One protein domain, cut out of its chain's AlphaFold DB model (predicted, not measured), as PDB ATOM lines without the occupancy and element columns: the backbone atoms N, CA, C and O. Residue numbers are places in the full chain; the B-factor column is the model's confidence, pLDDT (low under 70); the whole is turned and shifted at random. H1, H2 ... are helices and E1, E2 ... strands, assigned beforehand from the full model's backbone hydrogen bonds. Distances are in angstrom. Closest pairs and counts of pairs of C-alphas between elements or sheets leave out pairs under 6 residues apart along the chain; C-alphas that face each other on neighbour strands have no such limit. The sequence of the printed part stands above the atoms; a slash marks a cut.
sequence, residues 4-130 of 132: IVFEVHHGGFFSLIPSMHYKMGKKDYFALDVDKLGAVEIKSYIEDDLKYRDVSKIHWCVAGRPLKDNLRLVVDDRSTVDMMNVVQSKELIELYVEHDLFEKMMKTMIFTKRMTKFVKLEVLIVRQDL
ATOM      1  N   ILE A   4     119.177 -54.004 -17.434       91.19
ATOM      2  CA  ILE A   4     120.247 -53.760 -16.485       91.19
ATOM      3  C   ILE A   4     119.650 -53.409 -15.132       91.19
ATOM      4  O   ILE A   4     118.694 -52.641 -15.055       91.19
ATOM      5  N   VAL A   5     120.196 -54.002 -14.073       93.69
ATOM      6  CA  VAL A   5     119.735 -53.789 -12.701       93.69
ATOM      7  C   VAL A   5     120.743 -52.914 -11.973       93.69
ATOM      8  O   VAL A   5     121.945 -53.189 -11.993       93.69
ATOM      9  N   PHE A   6     120.229 -51.888 -11.310       97.06
ATOM     10  CA  PHE A   6     120.990 -50.995 -10.456       97.06
ATOM     11  C   PHE A   6     120.648 -51.246  -8.990       97.06
ATOM     12  O   PHE A   6     119.473 -51.312  -8.623       97.06
ATOM     13  N   GLU A   7     121.674 -51.336  -8.149       98.06
ATOM     14  CA  GLU A   7     121.570 -51.130  -6.705       98.06
ATOM     15  C   GLU A   7     121.883 -49.661  -6.411       98.06
ATOM     16  O   GLU A   7     122.971 -49.179  -6.706       98.06
ATOM     17  N   VAL A   8     120.940 -48.922  -5.840       98.06
ATOM     18  CA  VAL A   8     121.080 -47.489  -5.574       98.06
ATOM     19  C   VAL A   8     121.334 -47.266  -4.097       98.06
ATOM     20  O   VAL A   8     120.470 -47.513  -3.264       98.06
ATOM     21  N   HIS A   9     122.503 -46.738  -3.769       97.19
ATOM     22  CA  HIS A   9     122.882 -46.279  -2.443       97.19
ATOM     23  C   HIS A   9     122.552 -44.792  -2.289       97.19
ATOM     24  O   HIS A   9     123.120 -43.941  -2.976       97.19
ATOM     25  N   HIS A  10     121.664 -44.453  -1.357       94.94
ATOM     26  CA  HIS A  10     121.200 -43.074  -1.157       94.94
ATOM     27  C   HIS A  10     120.966 -42.737   0.320       94.94
ATOM     28  O   HIS A  10     120.894 -43.611   1.185       94.94
ATOM     29  N   GLY A  11     120.870 -41.439   0.634       90.62
ATOM     30  CA  GLY A  11     120.675 -40.936   1.998       90.62
ATOM     31  C   GLY A  11     121.875 -41.109   2.937       90.62
ATOM     32  O   GLY A  11     121.749 -40.817   4.122       90.62
ATOM     33  N   GLY A  12     123.011 -41.589   2.428       90.56
ATOM     34  CA  GLY A  12     124.264 -41.728   3.161       90.56
ATOM     35  C   GLY A  12     125.306 -40.692   2.743       90.56
ATOM     36  O   GLY A  12     124.995 -39.680   2.113       90.56
ATOM     37  N   PHE A  13     126.561 -40.955   3.101       88.81
ATOM     38  CA  PHE A  13     127.702 -40.109   2.750       88.81
ATOM     39  C   PHE A  13     128.971 -40.934   2.515       88.81
ATOM     40  O   PHE A  13     129.129 -42.031   3.059       88.81
ATOM     41  N   PHE A  14     129.903 -40.380   1.736       90.62
ATOM     42  CA  PHE A  14     131.226 -40.967   1.549       90.62
ATOM     43  C   PHE A  14     132.140 -40.689   2.749       90.62
ATOM     44  O   PHE A  14     132.262 -39.564   3.227       90.62
ATOM     45  N   SER A  15     132.817 -41.728   3.223       89.25
ATOM     46  CA  SER A  15     133.825 -41.694   4.281       89.25
ATOM     47  C   SER A  15     135.155 -42.141   3.688       89.25
ATOM     48  O   SER A  15     135.217 -43.219   3.109       89.25
ATOM     49  N   LEU A  16     136.205 -41.326   3.820       86.19
ATOM     50  CA  LEU A  16     137.518 -41.581   3.206       86.19
ATOM     51  C   LEU A  16     138.477 -42.396   4.095       86.19
ATOM     52  O   LEU A  16     139.493 -42.880   3.604       86.19
ATOM     53  N   ILE A  17     138.168 -42.562   5.386       78.69
ATOM     54  CA  ILE A  17     139.069 -43.155   6.389       78.69
ATOM     55  C   ILE A  17     138.440 -44.440   6.968       78.69
ATOM     56  O   ILE A  17     137.272 -44.407   7.379       78.69
ATOM     57  N   PRO A  18     139.175 -45.574   7.037       79.69
ATOM     58  CA  PRO A  18     140.553 -45.802   6.558       79.69
ATOM     59  C   PRO A  18     140.663 -45.987   5.031       79.69
ATOM     60  O   PRO A  18     141.762 -46.056   4.488       79.69
ATOM     61  N   SER A  19     139.528 -46.087   4.343       84.19
ATOM     62  CA  SER A  19     139.406 -46.169   2.887       84.19
ATOM     63  C   SER A  19     138.000 -45.734   2.469       84.19
ATOM     64  O   SER A  19     137.098 -45.657   3.310       84.19
ATOM     65  N   MET A  20     137.812 -45.432   1.181       91.06
ATOM     66  CA  MET A  20     136.564 -44.875   0.655       91.06
ATOM     67  C   MET A  20     135.391 -45.858   0.770       91.06
ATOM     68  O   MET A  20     135.412 -46.923   0.160       91.06
ATOM     69  N   HIS A  21     134.358 -45.472   1.522       91.75
ATOM     70  CA  HIS A  21     133.118 -46.229   1.717       91.75
ATOM     71  C   HIS A  21     131.904 -45.303   1.712       91.75
ATOM     72  O   HIS A  21     131.981 -44.194   2.238       91.75
ATOM     73  N   TYR A  22     130.763 -45.790   1.231       93.44
ATOM     74  CA  TYR A  22     129.471 -45.137   1.440       93.44
ATOM     75  C   TYR A  22     128.824 -45.655   2.731       93.44
ATOM     76  O   TYR A  22     128.679 -46.865   2.913       93.44
ATOM     77  N   LYS A  23     128.469 -44.763   3.660       89.75
ATOM     78  CA  LYS A  23     127.994 -45.125   5.007       89.75
ATOM     79  C   LYS A  23     126.643 -44.495   5.325       89.75
ATOM     80  O   LYS A  23     126.302 -43.441   4.798       89.75
ATOM     81  N   MET A  24     125.910 -45.135   6.241       88.56
ATOM     82  CA  MET A  24     124.646 -44.653   6.826       88.56
ATOM     83  C   MET A  24     123.495 -44.428   5.829       88.56
ATOM     84  O   MET A  24     122.498 -43.807   6.180       88.56
ATOM     85  N   GLY A  25     123.625 -44.932   4.600       90.94
ATOM     86  CA  GLY A  25     122.581 -44.859   3.584       90.94
ATOM     87  C   GLY A  25     121.629 -46.052   3.588       90.94
ATOM     88  O   GLY A  25     121.772 -46.998   4.364       90.94
ATOM     89  N   LYS A  26     120.670 -45.992   2.669       94.69
ATOM     90  CA  LYS A  26     119.757 -47.072   2.292       94.69
ATOM     91  C   LYS A  26     120.132 -47.616   0.916       94.69
ATOM     92  O   LYS A  26     120.957 -47.020   0.223       94.69
ATOM     93  N   LYS A  27     119.527 -48.753   0.578       97.19
ATOM     94  CA  LYS A  27     119.623 -49.394  -0.729       97.19
ATOM     95  C   LYS A  27     118.224 -49.567  -1.298       97.19
ATOM     96  O   LYS A  27     117.374 -50.128  -0.607       97.19
ATOM     97  N   ASP A  28     118.045 -49.152  -2.537       98.00
ATOM     98  CA  ASP A  28     116.876 -49.434  -3.365       98.00
ATOM     99  C   ASP A  28     117.342 -50.025  -4.703       98.00
ATOM    100  O   ASP A  28     118.531 -49.993  -5.019       98.00
ATOM    101  N   TYR A  29     116.430 -50.613  -5.475       97.31
ATOM    102  CA  TYR A  29     116.768 -51.261  -6.743       97.31
ATOM    103  C   TYR A  29     115.816 -50.828  -7.843       97.31
ATOM    104  O   TYR A  29     114.608 -50.707  -7.621       97.31
ATOM    105  N   PHE A  30     116.350 -50.678  -9.050       96.19
ATOM    106  CA  PHE A  30     115.540 -50.533 -10.253       96.19
ATOM    107  C   PHE A  30     116.213 -51.171 -11.455       96.19
ATOM    108  O   PHE A  30     117.420 -51.416 -11.458       96.19
ATOM    109  N   ALA A  31     115.401 -51.460 -12.467       94.44
ATOM    110  CA  ALA A  31     115.858 -51.996 -13.732       94.44
ATOM    111  C   ALA A  31     115.511 -51.031 -14.865       94.44
ATOM    112  O   ALA A  31     114.444 -50.414 -14.856       94.44
ATOM    113  N   LEU A  32     116.408 -50.926 -15.840       93.00
ATOM    114  CA  LEU A  32     116.165 -50.225 -17.096       93.00
ATOM    115  C   LEU A  32     116.393 -51.169 -18.268       93.00
ATOM    116  O   LEU A  32     117.273 -52.027 -18.232       93.00
ATOM    117  N   ASP A  33     115.623 -50.962 -19.330       92.38
ATOM    118  CA  ASP A  33     115.996 -51.476 -20.642       92.38
ATOM    119  C   ASP A  33     117.301 -50.795 -21.070       92.38
ATOM    120  O   ASP A  33     117.423 -49.572 -20.948       92.38
ATOM    121  N   VAL A  34     118.268 -51.569 -21.563       89.62
ATOM    122  CA  VAL A  34     119.553 -51.040 -22.042       89.62
ATOM    123  C   VAL A  34     119.336 -49.975 -23.121       89.62
ATOM    124  O   VAL A  34     120.038 -48.967 -23.119       89.62
ATOM    125  N   ASP A  35     118.314 -50.126 -23.967       90.50
ATOM    126  CA  ASP A  35     117.992 -49.153 -25.023       90.50
ATOM    127  C   ASP A  35     117.429 -47.824 -24.479       90.50
ATOM    128  O   ASP A  35     117.341 -46.835 -25.205       90.50
ATOM    129  N   LYS A  36     117.038 -47.789 -23.200       92.06
ATOM    130  CA  LYS A  36     116.536 -46.599 -22.494       92.06
ATOM    131  C   LYS A  36     117.548 -46.038 -21.500       92.06
ATOM    132  O   LYS A  36     117.215 -45.122 -20.752       92.06
ATOM    133  N   LEU A  37     118.751 -46.602 -21.426       93.19
ATOM    134  CA  LEU A  37     119.746 -46.175 -20.457       93.19
ATOM    135  C   LEU A  37     120.339 -44.813 -20.842       93.19
ATOM    136  O   LEU A  37     121.259 -44.724 -21.656       93.19
ATOM    137  N   GLY A  38     119.863 -43.764 -20.182       95.69
ATOM    138  CA  GLY A  38     120.432 -42.420 -20.233       95.69
ATOM    139  C   GLY A  38     120.694 -41.858 -18.840       95.69
ATOM    140  O   GLY A  38     120.207 -42.362 -17.820       95.69
ATOM    141  N   ALA A  39     121.496 -40.792 -18.782       96.44
ATOM    142  CA  ALA A  39     121.764 -40.112 -17.512       96.44
ATOM    143  C   ALA A  39     120.484 -39.480 -16.935       96.44
ATOM    144  O   ALA A  39     120.323 -39.398 -15.714       96.44
ATOM    145  N   VAL A  40     119.562 -39.065 -17.811       95.81
ATOM    146  CA  VAL A  40     118.262 -38.490 -17.443       95.81
ATOM    147  C   VAL A  40     117.380 -39.525 -16.753       95.81
ATOM    148  O   VAL A  40     116.790 -39.210 -15.726       95.81
ATOM    149  N   GLU A  41     117.324 -40.756 -17.252       96.75
ATOM    150  CA  GLU A  41     116.508 -41.830 -16.682       96.75
ATOM    151  C   GLU A  41     117.014 -42.241 -15.297       96.75
ATOM    152  O   GLU A  41     116.220 -42.373 -14.364       96.75
ATOM    153  N   ILE A  42     118.338 -42.359 -15.126       97.06
ATOM    154  CA  ILE A  42     118.947 -42.599 -13.807       97.06
ATOM    155  C   ILE A  42     118.579 -41.468 -12.840       97.06
ATOM    156  O   ILE A  42     118.189 -41.714 -11.697       97.06
ATOM    157  N   LYS A  43     118.702 -40.217 -13.293       95.31
ATOM    158  CA  LYS A  43     118.402 -39.044 -12.473       95.31
ATOM    159  C   LYS A  43     116.917 -38.967 -12.109       95.31
ATOM    160  O   LYS A  43     116.610 -38.735 -10.944       95.31
ATOM    161  N   SER A  44     116.018 -39.209 -13.061       95.06
ATOM    162  CA  SER A  44     114.569 -39.203 -12.839       95.06
ATOM    163  C   SER A  44     114.163 -40.265 -11.822       95.06
ATOM    164  O   SER A  44     113.437 -39.942 -10.891       95.06
ATOM    165  N   TYR A  45     114.723 -41.478 -11.869       96.31
ATOM    166  CA  TYR A  45     114.470 -42.467 -10.815       96.31
ATOM    167  C   TYR A  45     114.852 -41.939  -9.415       96.31
ATOM    168  O   TYR A  45     114.094 -42.050  -8.450       96.31
ATOM    169  N   ILE A  46     116.015 -41.301  -9.282       95.75
ATOM    170  CA  ILE A  46     116.484 -40.792  -7.985       95.75
ATOM    171  C   ILE A  46     115.635 -39.601  -7.498       95.75
ATOM    172  O   ILE A  46     115.295 -39.513  -6.311       95.75
ATOM    173  N   GLU A  47     115.299 -38.667  -8.383       93.44
ATOM    174  CA  GLU A  47     114.579 -37.443  -8.017       93.44
ATOM    175  C   GLU A  47     113.072 -37.672  -7.883       93.44
ATOM    176  O   GLU A  47     112.457 -37.242  -6.899       93.44
ATOM    177  N   ASP A  48     112.483 -38.378  -8.842       93.81
ATOM    178  CA  ASP A  48     111.044 -38.560  -8.955       93.81
ATOM    179  C   ASP A  48     110.567 -39.792  -8.200       93.81
ATOM    180  O   ASP A  48     109.549 -39.693  -7.520       93.81
ATOM    181  N   ASP A  49     111.282 -40.918  -8.221       94.50
ATOM    182  CA  ASP A  49     110.804 -42.138  -7.553       94.50
ATOM    183  C   ASP A  49     111.294 -42.209  -6.105       94.50
ATOM    184  O   ASP A  49     110.483 -42.365  -5.184       94.50
ATOM    185  N   LEU A  50     112.591 -41.980  -5.870       93.81
ATOM    186  CA  LEU A  50     113.168 -41.953  -4.517       93.81
ATOM    187  C   LEU A  50     112.957 -40.616  -3.779       93.81
ATOM    188  O   LEU A  50     113.249 -40.519  -2.583       93.81
ATOM    189  N   LYS A  51     112.410 -39.594  -4.452       92.06
ATOM    190  CA  LYS A  51     112.049 -38.277  -3.888       92.06
ATOM    191  C   LYS A  51     113.230 -37.458  -3.346       92.06
ATOM    192  O   LYS A  51     113.036 -36.613  -2.463       92.06
ATOM    193  N   TYR A  52     114.443 -37.648  -3.870       86.75
ATOM    194  CA  TYR A  52     115.602 -36.831  -3.494       86.75
ATOM    195  C   TYR A  52     115.692 -35.561  -4.337       86.75
ATOM    196  O   TYR A  52     115.961 -35.616  -5.524       86.75
ATOM    197  N   ARG A  53     115.514 -34.393  -3.711       78.00
ATOM    198  CA  ARG A  53     115.529 -33.092  -4.416       78.00
ATOM    199  C   ARG A  53     116.882 -32.377  -4.420       78.00
ATOM    200  O   ARG A  53     117.065 -31.436  -5.177       78.00
ATOM    201  N   ASP A  54     117.799 -32.795  -3.551       80.00
ATOM    202  CA  ASP A  54     119.097 -32.150  -3.314       80.00
ATOM    203  C   ASP A  54     120.261 -33.076  -3.720       80.00
ATOM    204  O   ASP A  54     121.220 -33.268  -2.965       80.00
ATOM    205  N   VAL A  55     120.144 -33.699  -4.896       86.31
ATOM    206  CA  VAL A  55     121.188 -34.560  -5.463       86.31
ATOM    207  C   VAL A  55     122.285 -33.682  -6.052       86.31
ATOM    208  O   VAL A  55     122.035 -32.908  -6.975       86.31
ATOM    209  N   SER A  56     123.505 -33.803  -5.533       87.31
ATOM    210  CA  SER A  56     124.650 -33.039  -6.037       87.31
ATOM    211  C   SER A  56     125.384 -33.792  -7.137       87.31
ATOM    212  O   SER A  56     125.706 -33.221  -8.181       87.31
ATOM    213  N   LYS A  57     125.632 -35.086  -6.920       94.69
ATOM    214  CA  LYS A  57     126.316 -35.979  -7.859       94.69
ATOM    215  C   LYS A  57     125.755 -37.388  -7.762       94.69
ATOM    216  O   LYS A  57     125.354 -37.844  -6.694       94.69
ATOM    217  N   ILE A  58     125.788 -38.094  -8.883       97.31
ATOM    218  CA  ILE A  58     125.473 -39.518  -8.955       97.31
ATOM    219  C   ILE A  58     126.726 -40.211  -9.451       97.31
ATOM    220  O   ILE A  58     127.244 -39.884 -10.516       97.31
ATOM    221  N   HIS A  59     127.222 -41.156  -8.669       97.62
ATOM    222  CA  HIS A  59     128.377 -41.957  -9.035       97.62
ATOM    223  C   HIS A  59     127.957 -43.390  -9.326       97.62
ATOM    224  O   HIS A  59     126.921 -43.834  -8.843       97.62
ATOM    225  N   TRP A  60     128.768 -44.125 -10.071       97.44
ATOM    226  CA  TRP A  60     128.554 -45.530 -10.372       97.44
ATOM    227  C   TRP A  60     129.831 -46.347 -10.189       97.44
ATOM    228  O   TRP A  60     130.949 -45.831 -10.303       97.44
ATOM    229  N   CYS A  61     129.653 -47.630  -9.895       95.88
ATOM    230  CA  CYS A  61     130.706 -48.630  -9.808       95.88
ATOM    231  C   CYS A  61     130.130 -50.011 -10.149       95.88
ATOM    232  O   CYS A  61     128.952 -50.275  -9.920       95.88
ATOM    233  N   VAL A  62     130.954 -50.915 -10.675       95.31
ATOM    234  CA  VAL A  62     130.582 -52.337 -10.738       95.31
ATOM    235  C   VAL A  62     130.603 -52.907  -9.322       95.31
ATOM    236  O   VAL A  62     131.565 -52.666  -8.580       95.31
ATOM    237  N   ALA A  63     129.573 -53.671  -8.962       94.00
ATOM    238  CA  ALA A  63     129.426 -54.235  -7.629       94.00
ATOM    239  C   ALA A  63     130.652 -55.051  -7.197       94.00
ATOM    240  O   ALA A  63     131.257 -55.792  -7.977       94.00
ATOM    241  N   GLY A  64     131.030 -54.904  -5.926       91.00
ATOM    242  CA  GLY A  64     132.174 -55.603  -5.332       91.00
ATOM    243  C   GLY A  64     133.552 -55.024  -5.675       91.00
ATOM    244  O   GLY A  64     134.555 -55.514  -5.149       91.00
ATOM    245  N   ARG A  65     133.644 -53.971  -6.503       92.25
ATOM    246  CA  ARG A  65     134.916 -53.272  -6.743       92.25
ATOM    247  C   ARG A  65     135.181 -52.200  -5.675       92.25
ATOM    248  O   ARG A  65     134.256 -51.506  -5.259       92.25
ATOM    249  N   PRO A  66     136.441 -52.001  -5.239       92.62
ATOM    250  CA  PRO A  66     136.776 -50.944  -4.286       92.62
ATOM    251  C   PRO A  66     136.487 -49.544  -4.840       92.62
ATOM    252  O   PRO A  66     136.975 -49.193  -5.917       92.62
ATOM    253  N   LEU A  67     135.782 -48.709  -4.069       94.19
ATOM    254  CA  LEU A  67     135.346 -47.380  -4.524       94.19
ATOM    255  C   LEU A  67     136.504 -46.432  -4.852       94.19
ATOM    256  O   LEU A  67     136.397 -45.668  -5.804       94.19
ATOM    257  N   LYS A  68     137.612 -46.508  -4.101       89.06
ATOM    258  CA  LYS A  68     138.753 -45.575  -4.188       89.06
ATOM    259  C   LYS A  68     139.235 -45.318  -5.625       89.06
ATOM    260  O   LYS A  68     139.566 -44.182  -5.937       89.06
ATOM    261  N   ASP A  69     139.227 -46.348  -6.473       88.81
ATOM    262  CA  ASP A  69     139.766 -46.285  -7.839       88.81
ATOM    263  C   ASP A  69     138.736 -46.665  -8.922       88.81
ATOM    264  O   ASP A  69     139.044 -46.630 -10.112       88.81
ATOM    265  N   ASN A  70     137.516 -47.056  -8.534       93.88
ATOM    266  CA  ASN A  70     136.490 -47.538  -9.472       93.88
ATOM    267  C   ASN A  70     135.238 -46.659  -9.519       93.88
ATOM    268  O   ASN A  70     134.397 -46.872 -10.391       93.88
ATOM    269  N   LEU A  71     135.115 -45.680  -8.622       94.56
ATOM    270  CA  LEU A  71     133.977 -44.775  -8.596       94.56
ATOM    271  C   LEU A  71     134.048 -43.777  -9.759       94.56
ATOM    272  O   LEU A  71     135.047 -43.077  -9.932       94.56
ATOM    273  N   ARG A  72     132.985 -43.709 -10.561       96.69
ATOM    274  CA  ARG A  72     132.897 -42.860 -11.759       96.69
ATOM    275  C   ARG A  72     131.629 -42.024 -11.734       96.69
ATOM    276  O   ARG A  72     130.622 -42.454 -11.192       96.69
ATOM    277  N   LEU A  73     131.661 -40.836 -12.323       97.12
ATOM    278  CA  LEU A  73     130.526 -39.914 -12.301       97.12
ATOM    279  C   LEU A  73     129.537 -40.224 -13.436       97.12
ATOM    280  O   LEU A  73     129.959 -40.483 -14.562       97.12
ATOM    281  N   VAL A  74     128.236 -40.153 -13.150       97.62
ATOM    282  CA  VAL A  74     127.174 -40.075 -14.161       97.62
ATOM    283  C   VAL A  74     126.921 -38.594 -14.447       97.62
ATOM    284  O   VAL A  74     126.499 -37.854 -13.558       97.62
ATOM    285  N   VAL A  75     127.227 -38.149 -15.664       94.56
ATOM    286  CA  VAL A  75     127.153 -36.732 -16.076       94.56
ATOM    287  C   VAL A  75     126.163 -36.547 -17.215       94.56
ATOM    288  O   VAL A  75     125.312 -35.664 -17.170       94.56
ATOM    289  N   ASP A  76     126.305 -37.376 -18.238       95.69
ATOM    290  CA  ASP A  76     125.581 -37.309 -19.499       95.69
ATOM    291  C   ASP A  76     125.499 -38.710 -20.130       95.69
ATOM    292  O   ASP A  76     125.998 -39.695 -19.579       95.69
ATOM    293  N   ASP A  77     124.915 -38.806 -21.318       93.81
ATOM    294  CA  ASP A  77     124.773 -40.091 -22.009       93.81
ATOM    295  C   ASP A  77     126.118 -40.697 -22.438       93.81
ATOM    296  O   ASP A  77     126.223 -41.901 -22.660       93.81
ATOM    297  N   ARG A  78     127.203 -39.910 -22.512       95.50
ATOM    298  CA  ARG A  78     128.537 -40.480 -22.760       95.50
ATOM    299  C   ARG A  78     129.000 -41.276 -21.549       95.50
ATOM    300  O   ARG A  78     129.534 -42.367 -21.711       95.50
ATOM    301  N   SER A  79     128.736 -40.773 -20.345       95.31
ATOM    302  CA  SER A  79     129.063 -41.498 -19.115       95.31
ATOM    303  C   SER A  79     128.282 -42.811 -18.958       95.31
ATOM    304  O   SER A  79     128.824 -43.770 -18.407       95.31
ATOM    305  N   THR A  80     127.049 -42.899 -19.478       95.12
ATOM    306  CA  THR A  80     126.274 -44.153 -19.488       95.12
ATOM    307  C   THR A  80     126.729 -45.108 -20.593       95.12
ATOM    308  O   THR A  80     126.775 -46.316 -20.371       95.12
ATOM    309  N   VAL A  81     127.177 -44.603 -21.744       94.19
ATOM    310  CA  VAL A  81     127.858 -45.430 -22.757       94.19
ATOM    311  C   VAL A  81     129.164 -46.010 -22.204       94.19
ATOM    312  O   VAL A  81     129.410 -47.209 -22.332       94.19
ATOM    313  N   ASP A  82     129.980 -45.200 -21.527       93.12
ATOM    314  CA  ASP A  82     131.215 -45.661 -20.881       93.12
ATOM    315  C   ASP A  82     130.940 -46.707 -19.796       93.12
ATOM    316  O   ASP A  82     131.707 -47.660 -19.646       93.12
ATOM    317  N   MET A  83     129.835 -46.557 -19.063       94.75
ATOM    318  CA  MET A  83     129.349 -47.557 -18.115       94.75
ATOM    319  C   MET A  83     129.098 -48.896 -18.808       94.75
ATOM    320  O   MET A  83     129.661 -49.911 -18.396       94.75
ATOM    321  N   MET A  84     128.350 -48.892 -19.910       92.19
ATOM    322  CA  MET A  84     128.046 -50.110 -20.664       92.19
ATOM    323  C   MET A  84     129.265 -50.739 -21.339       92.19
ATOM    324  O   MET A  84     129.319 -51.957 -21.477       92.19
ATOM    325  N   ASN A  85     130.270 -49.946 -21.709       91.94
ATOM    326  CA  ASN A  85     131.525 -50.463 -22.260       91.94
ATOM    327  C   ASN A  85     132.385 -51.201 -21.220       91.94
ATOM    328  O   ASN A  85     133.271 -51.975 -21.582       91.94
ATOM    329  N   VAL A  86     132.170 -50.932 -19.931       90.38
ATOM    330  CA  VAL A  86     132.950 -51.513 -18.826       90.38
ATOM    331  C   VAL A  86     132.242 -52.707 -18.206       90.38
ATOM    332  O   VAL A  86     132.904 -53.659 -17.790       90.38
ATOM    333  N   VAL A  87     130.919 -52.631 -18.124       88.12
ATOM    334  CA  VAL A  87     130.065 -53.619 -17.470       88.12
ATOM    335  C   VAL A  87     129.961 -54.858 -18.349       88.12
ATOM    336  O   VAL A  87     129.488 -54.816 -19.485       88.12
ATOM    337  N   GLN A  88     130.409 -55.990 -17.820       81.12
ATOM    338  CA  GLN A  88     130.244 -57.283 -18.466       81.12
ATOM    339  C   GLN A  88     128.810 -57.791 -18.287       81.12
ATOM    340  O   GLN A  88     128.063 -57.362 -17.405       81.12
ATOM    341  N   SER A  89     128.408 -58.745 -19.129       76.50
ATOM    342  CA  SER A  89     127.069 -59.333 -19.055       76.50
ATOM    343  C   SER A  89     126.761 -59.846 -17.638       76.50
ATOM    344  O   SER A  89     127.505 -60.668 -17.106       76.50
ATOM    345  N   LYS A  90     125.623 -59.406 -17.079       76.38
ATOM    346  CA  LYS A  90     125.073 -59.782 -15.758       76.38
ATOM    347  C   LYS A  90     125.775 -59.193 -14.530       76.38
ATOM    348  O   LYS A  90     125.432 -59.588 -13.417       76.38
ATOM    349  N   GLU A  91     126.722 -58.274 -14.691       85.75
ATOM    350  CA  GLU A  91     127.252 -57.544 -13.538       85.75
ATOM    351  C   GLU A  91     126.184 -56.598 -12.958       85.75
ATOM    352  O   GLU A  91     125.446 -55.940 -13.692       85.75
ATOM    353  N   LEU A  92     126.101 -56.547 -11.626       93.00
ATOM    354  CA  LEU A  92     125.289 -55.568 -10.907       93.00
ATOM    355  C   LEU A  92     126.028 -54.229 -10.901       93.00
ATOM    356  O   LEU A  92     127.226 -54.180 -10.600       93.00
ATOM    357  N   ILE A  93     125.314 -53.148 -11.201       96.31
ATOM    358  CA  ILE A  93     125.851 -51.793 -11.086       96.31
ATOM    359  C   ILE A  93     125.366 -51.181  -9.782       96.31
ATOM    360  O   ILE A  93     124.171 -51.157  -9.502       96.31
ATOM    361  N   GLU A  94     126.296 -50.645  -9.006       97.81
ATOM    362  CA  GLU A  94     126.005 -49.856  -7.819       97.81
ATOM    363  C   GLU A  94     126.033 -48.369  -8.183       97.81
ATOM    364  O   GLU A  94     127.031 -47.864  -8.705       97.81
ATOM    365  N   LEU A  95     124.947 -47.661  -7.895       98.12
ATOM    366  CA  LEU A  95     124.858 -46.209  -7.965       98.12
ATOM    367  C   LEU A  95     124.995 -45.618  -6.567       98.12
ATOM    368  O   LEU A  95     124.403 -46.115  -5.619       98.12
ATOM    369  N   TYR A  96     125.722 -44.518  -6.436       97.50
ATOM    370  CA  TYR A  96     125.934 -43.823  -5.173       97.50
ATOM    371  C   TYR A  96     125.500 -42.370  -5.303       97.50
ATOM    372  O   TYR A  96     126.110 -41.584  -6.032       97.50
ATOM    373  N   VAL A  97     124.449 -42.008  -4.575       96.19
ATOM    374  CA  VAL A  97     123.877 -40.664  -4.602       96.19
ATOM    375  C   VAL A  97     124.570 -39.799  -3.555       96.19
ATOM    376  O   VAL A  97     124.476 -40.055  -2.348       96.19
ATOM    377  N   GLU A  98     125.269 -38.772  -4.022       92.69
ATOM    378  CA  GLU A  98     125.850 -37.722  -3.198       92.69
ATOM    379  C   GLU A  98     124.811 -36.617  -2.996       92.69
ATOM    380  O   GLU A  98     124.180 -36.143  -3.942       92.69
ATOM    381  N   HIS A  99     124.626 -36.227  -1.738       83.25
ATOM    382  CA  HIS A  99     123.672 -35.198  -1.346       83.25
ATOM    383  C   HIS A  99     124.425 -34.021  -0.747       83.25
ATOM    384  O   HIS A  99     125.323 -34.217   0.076       83.25
ATOM    385  N   ASP A 100     123.955 -32.800  -0.993       73.00
ATOM    386  CA  ASP A 100     124.446 -31.602  -0.283       73.00
ATOM    387  C   ASP A 100     123.989 -31.546   1.195       73.00
ATOM    388  O   ASP A 100     124.164 -30.549   1.907       73.00
ATOM    389  N   LEU A 101     123.380 -32.633   1.682       63.03
ATOM    390  CA  LEU A 101     122.799 -32.765   3.013       63.03
ATOM    391  C   LEU A 101     123.830 -32.590   4.126       63.03
ATOM    392  O   LEU A 101     123.489 -31.995   5.145       63.03
ATOM    393  N   PHE A 102     125.077 -33.042   3.959       60.81
ATOM    394  CA  PHE A 102     126.069 -32.927   5.032       60.81
ATOM    395  C   PHE A 102     126.399 -31.463   5.341       60.81
ATOM    396  O   PHE A 102     126.380 -31.054   6.502       60.81
ATOM    397  N   GLU A 103     126.607 -30.633   4.316       53.91
ATOM    398  CA  GLU A 103     126.832 -29.202   4.522       53.91
ATOM    399  C   GLU A 103     125.601 -28.503   5.101       53.91
ATOM    400  O   GLU A 103     125.731 -27.684   6.013       53.91
ATOM    401  N   LYS A 104     124.402 -28.820   4.597       56.72
ATOM    402  CA  LYS A 104     123.142 -28.235   5.082       56.72
ATOM    403  C   LYS A 104     122.860 -28.624   6.538       56.72
ATOM    404  O   LYS A 104     122.511 -27.760   7.345       56.72
ATOM    405  N   MET A 105     123.075 -29.885   6.910       60.31
ATOM    406  CA  MET A 105     122.934 -30.372   8.286       60.31
ATOM    407  C   MET A 105     123.990 -29.770   9.210       60.31
ATOM    408  O   MET A 105     123.637 -29.304  10.292       60.31
ATOM    409  N   MET A 106     125.255 -29.695   8.785       56.78
ATOM    410  CA  MET A 106     126.317 -29.058   9.571       56.78
ATOM    411  C   MET A 106     126.045 -27.567   9.785       56.78
ATOM    412  O   MET A 106     126.135 -27.091  10.915       56.78
ATOM    413  N   LYS A 107     125.630 -26.833   8.745       53.09
ATOM    414  CA  LYS A 107     125.213 -25.422   8.861       53.09
ATOM    415  C   LYS A 107     124.048 -25.270   9.845       53.09
ATOM    416  O   LYS A 107     124.083 -24.382  10.692       53.09
ATOM    417  N   THR A 108     123.071 -26.176   9.803       50.28
ATOM    418  CA  THR A 108     121.902 -26.170  10.700       50.28
ATOM    419  C   THR A 108     122.272 -26.511  12.152       50.28
ATOM    420  O   THR A 108     121.811 -25.844  13.077       50.28
ATOM    421  N   MET A 109     123.146 -27.498  12.381       51.34
ATOM    422  CA  MET A 109     123.661 -27.861  13.714       51.34
ATOM    423  C   MET A 109     124.522 -26.753  14.333       51.34
ATOM    424  O   MET A 109     124.394 -26.487  15.527       51.34
ATOM    425  N   ILE A 110     125.349 -26.069  13.533       56.50
ATOM    426  CA  ILE A 110     126.126 -24.896  13.974       56.50
ATOM    427  C   ILE A 110     125.189 -23.750  14.381       56.50
ATOM    428  O   ILE A 110     125.453 -23.063  15.366       56.50
ATOM    429  N   PHE A 111     124.082 -23.555  13.660       54.94
ATOM    430  CA  PHE A 111     123.122 -22.489  13.957       54.94
ATOM    431  C   PHE A 111     122.261 -22.774  15.199       54.94
ATOM    432  O   PHE A 111     121.800 -21.844  15.856       54.94
ATOM    433  N   THR A 112     122.048 -24.050  15.540       51.50
ATOM    434  CA  THR A 112     121.108 -24.471  16.598       51.50
ATOM    435  C   THR A 112     121.761 -24.837  17.935       51.50
ATOM    436  O   THR A 112     121.063 -24.856  18.949       51.50
ATOM    437  N   LYS A 113     123.082 -25.072  18.012       44.16
ATOM    438  CA  LYS A 113     123.781 -25.344  19.285       44.16
ATOM    439  C   LYS A 113     125.038 -24.488  19.483       44.16
ATOM    440  O   LYS A 113     126.050 -24.649  18.810       44.16
ATOM    441  N   ARG A 114     124.997 -23.639  20.521       58.50
ATOM    442  CA  ARG A 114     126.188 -23.163  21.246       58.50
ATOM    443  C   ARG A 114     126.945 -24.377  21.814       58.50
ATOM    444  O   ARG A 114     126.317 -25.228  22.434       58.50
ATOM    445  N   MET A 115     128.282 -24.318  21.715       46.41
ATOM    446  CA  MET A 115     129.318 -25.152  22.371       46.41
ATOM    447  C   MET A 115     129.681 -26.484  21.674       46.41
ATOM    448  O   MET A 115     128.815 -27.167  21.154       46.41
ATOM    449  N   THR A 116     130.939 -26.951  21.621       42.56
ATOM    450  CA  THR A 116     132.226 -26.504  22.204       42.56
ATOM    451  C   THR A 116     133.368 -27.289  21.548       42.56
ATOM    452  O   THR A 116     133.271 -28.502  21.430       42.56
ATOM    453  N   LYS A 117     134.470 -26.603  21.211       44.91
ATOM    454  CA  LYS A 117     135.888 -27.049  21.149       44.91
ATOM    455  C   LYS A 117     136.332 -28.365  20.459       44.91
ATOM    456  O   LYS A 117     137.513 -28.431  20.146       44.91
ATOM    457  N   PHE A 118     135.488 -29.346  20.147       43.69
ATOM    458  CA  PHE A 118     135.921 -30.637  19.580       43.69
ATOM    459  C   PHE A 118     135.919 -30.687  18.045       43.69
ATOM    460  O   PHE A 118     136.765 -31.342  17.451       43.69
ATOM    461  N   VAL A 119     135.054 -29.917  17.376       46.00
ATOM    462  CA  VAL A 119     134.916 -29.970  15.901       46.00
ATOM    463  C   VAL A 119     136.044 -29.226  15.167       46.00
ATOM    464  O   VAL A 119     136.258 -29.411  13.972       46.00
ATOM    465  N   LYS A 120     136.821 -28.389  15.871       42.19
ATOM    466  CA  LYS A 120     137.886 -27.589  15.246       42.19
ATOM    467  C   LYS A 120     139.119 -28.420  14.855       42.19
ATOM    468  O   LYS A 120     139.912 -27.929  14.062       42.19
ATOM    469  N   LEU A 121     139.278 -29.641  15.382       37.94
ATOM    470  CA  LEU A 121     140.438 -30.487  15.076       37.94
ATOM    471  C   LEU A 121     140.262 -31.297  13.779       37.94
ATOM    472  O   LEU A 121     141.197 -31.362  12.994       37.94
ATOM    473  N   GLU A 122     139.074 -31.838  13.492       40.12
ATOM    474  CA  GLU A 122     138.873 -32.674  12.291       40.12
ATOM    475  C   GLU A 122     138.693 -31.850  11.006       40.12
ATOM    476  O   GLU A 122     139.188 -32.227   9.948       40.12
ATOM    477  N   VAL A 123     138.070 -30.669  11.096       45.06
ATOM    478  CA  VAL A 123     137.881 -29.784   9.929       45.06
ATOM    479  C   VAL A 123     139.200 -29.134   9.476       45.06
ATOM    480  O   VAL A 123     139.329 -28.758   8.313       45.06
ATOM    481  N   LEU A 124     140.196 -29.014  10.367       37.62
ATOM    482  CA  LEU A 124     141.517 -28.484  10.005       37.62
ATOM    483  C   LEU A 124     142.355 -29.512   9.226       37.62
ATOM    484  O   LEU A 124     143.062 -29.121   8.304       37.62
ATOM    485  N   ILE A 125     142.219 -30.804   9.547       41.31
ATOM    486  CA  ILE A 125     142.939 -31.892   8.862       41.31
ATOM    487  C   ILE A 125     142.472 -31.993   7.403       41.31
ATOM    488  O   ILE A 125     143.288 -31.970   6.491       41.31
ATOM    489  N   VAL A 126     141.158 -31.940   7.155       45.94
ATOM    490  CA  VAL A 126     140.604 -32.027   5.788       45.94
ATOM    491  C   VAL A 126     141.006 -30.836   4.897       45.94
ATOM    492  O   VAL A 126     141.006 -30.957   3.675       45.94
ATOM    493  N   ARG A 127     141.366 -29.676   5.470       41.66
ATOM    494  CA  ARG A 127     141.767 -28.490   4.688       41.66
ATOM    495  C   ARG A 127     143.272 -28.356   4.448       41.66
ATOM    496  O   ARG A 127     143.635 -27.612   3.542       41.66
ATOM    497  N   GLN A 128     144.134 -29.024   5.215       36.94
ATOM    498  CA  GLN A 128     145.583 -28.995   4.959       36.94
ATOM    499  C   GLN A 128     146.012 -29.971   3.857       36.94
ATOM    500  O   GLN A 128     146.950 -29.662   3.129       36.94
ATOM    501  N   ASP A 129     145.269 -31.058   3.642       40.03
ATOM    502  CA  ASP A 129     145.603 -32.064   2.621       40.03
ATOM    503  C   ASP A 129     145.149 -31.691   1.193       40.03
ATOM    504  O   ASP A 129     145.430 -32.413   0.243       40.03
ATOM    505  N   LEU A 130     144.461 -30.554   1.019       43.78
ATOM    506  CA  LEU A 130     144.034 -30.015  -0.286       43.78
ATOM    507  C   LEU A 130     144.886 -28.825  -0.775       43.78
ATOM    508  O   LEU A 130     144.517 -28.164  -1.745       43.78
TER     509      LEU A 130
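AT A GLANCE: This is residues 4 to 130 of the 132 residues of an uncharacterized protein of Aquilegia coerulea (UniProt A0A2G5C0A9). A compact body is built on one strongly twisted sheet of five strands, with helices H1 and H3 over one face, and from this body a tail of two helices sticks out, residues 103 to 130, with most of H4 and the whole of H5. Between the neighbour strands E1 and E4 the chain makes a small hairpin, E2 and E3, and short H2 grazes the sheet. The printed part has 127 residues, with five named helices and seven named strands in the order E1 E2 E3 E4 H1 E5 H2 E6 H3 E7 H4 H5; the class is mixed, helices and strands, and the large sheet, E4 E1 E7 E5 E6, is mixed too, with E1 and E7 parallel. The whole is only just loose, close to compact, with a radius of gyration of the C-alphas of 16.8 A, and elongated, 54 by 30 by 22 A.

IN THESE COORDINATES: Begin with the sheet: find C-alpha 4 at (120.247, -53.760, -16.485), where E1, residues 4 to 10, begins. Beside it look for E4, residues 26 to 33 and 23.7 A long, and E7, residues 93 to 99 and 19.4 A; then come E5, residues 55 to 62 and 20.8 A, and E6, residues 72 to 74. E2 is residues 13 to 15 and E3 residues 21 to 23. The helices are H1, residues 39 to 49, 14.9 A; H2, residues 67 to 70; H3, residues 77 to 86, 14.4 A; H4, residues 101 to 112, 16.0 A; and H5, residues 119 to 128, 15.3 A, ending at C-alpha 128, (145.583, -28.995, 4.959).

HOW THE PARTS SIT: In the sheet, E1 and E7 are parallel, with N 9 and O 95 at 2.7 A, within hydrogen-bond range. E4 and E1 are antiparallel, N 8 and O 28 at 2.8 A; so are E7 and E5, N 96 and O 59 at 2.8 A, and E5 and E6, N 60 and O 72 at 2.7 A. H1 and H3 on one face make two layers, helices on one face of a sheet; they only just touch, only at their ends, with 3 pairs of C-alphas within 8 A, the closest Ala 39 and Asp 77 at 5.4 A. E4, H1, E5 and E6, H3, E7 are split strand-helix-strand units, other strands standing between their two strands, each with a right-handed crossover. E1 runs on into E2 across a break of 2 residues, at 81 degrees; in the hairpin E2 and E3, N 15 and O 21 are 2.8 A apart. In H1, H3 and H4 every O i to N i+4 pair is within hydrogen-bond range; H5 has 2 of 6, and 3 of 7 O i to N i+3 pairs, while H2 is too short for an i+4 pair.

THE WHOLE: The C-alphas farthest apart, those of Asp 35 and Met 115, are 54.3 A apart. The printed part has no cut and no long link. H4 and H5 are apart and not on the sheet. Residues 101 to 130 are under pLDDT 70; the mean of the printed part is 81.8.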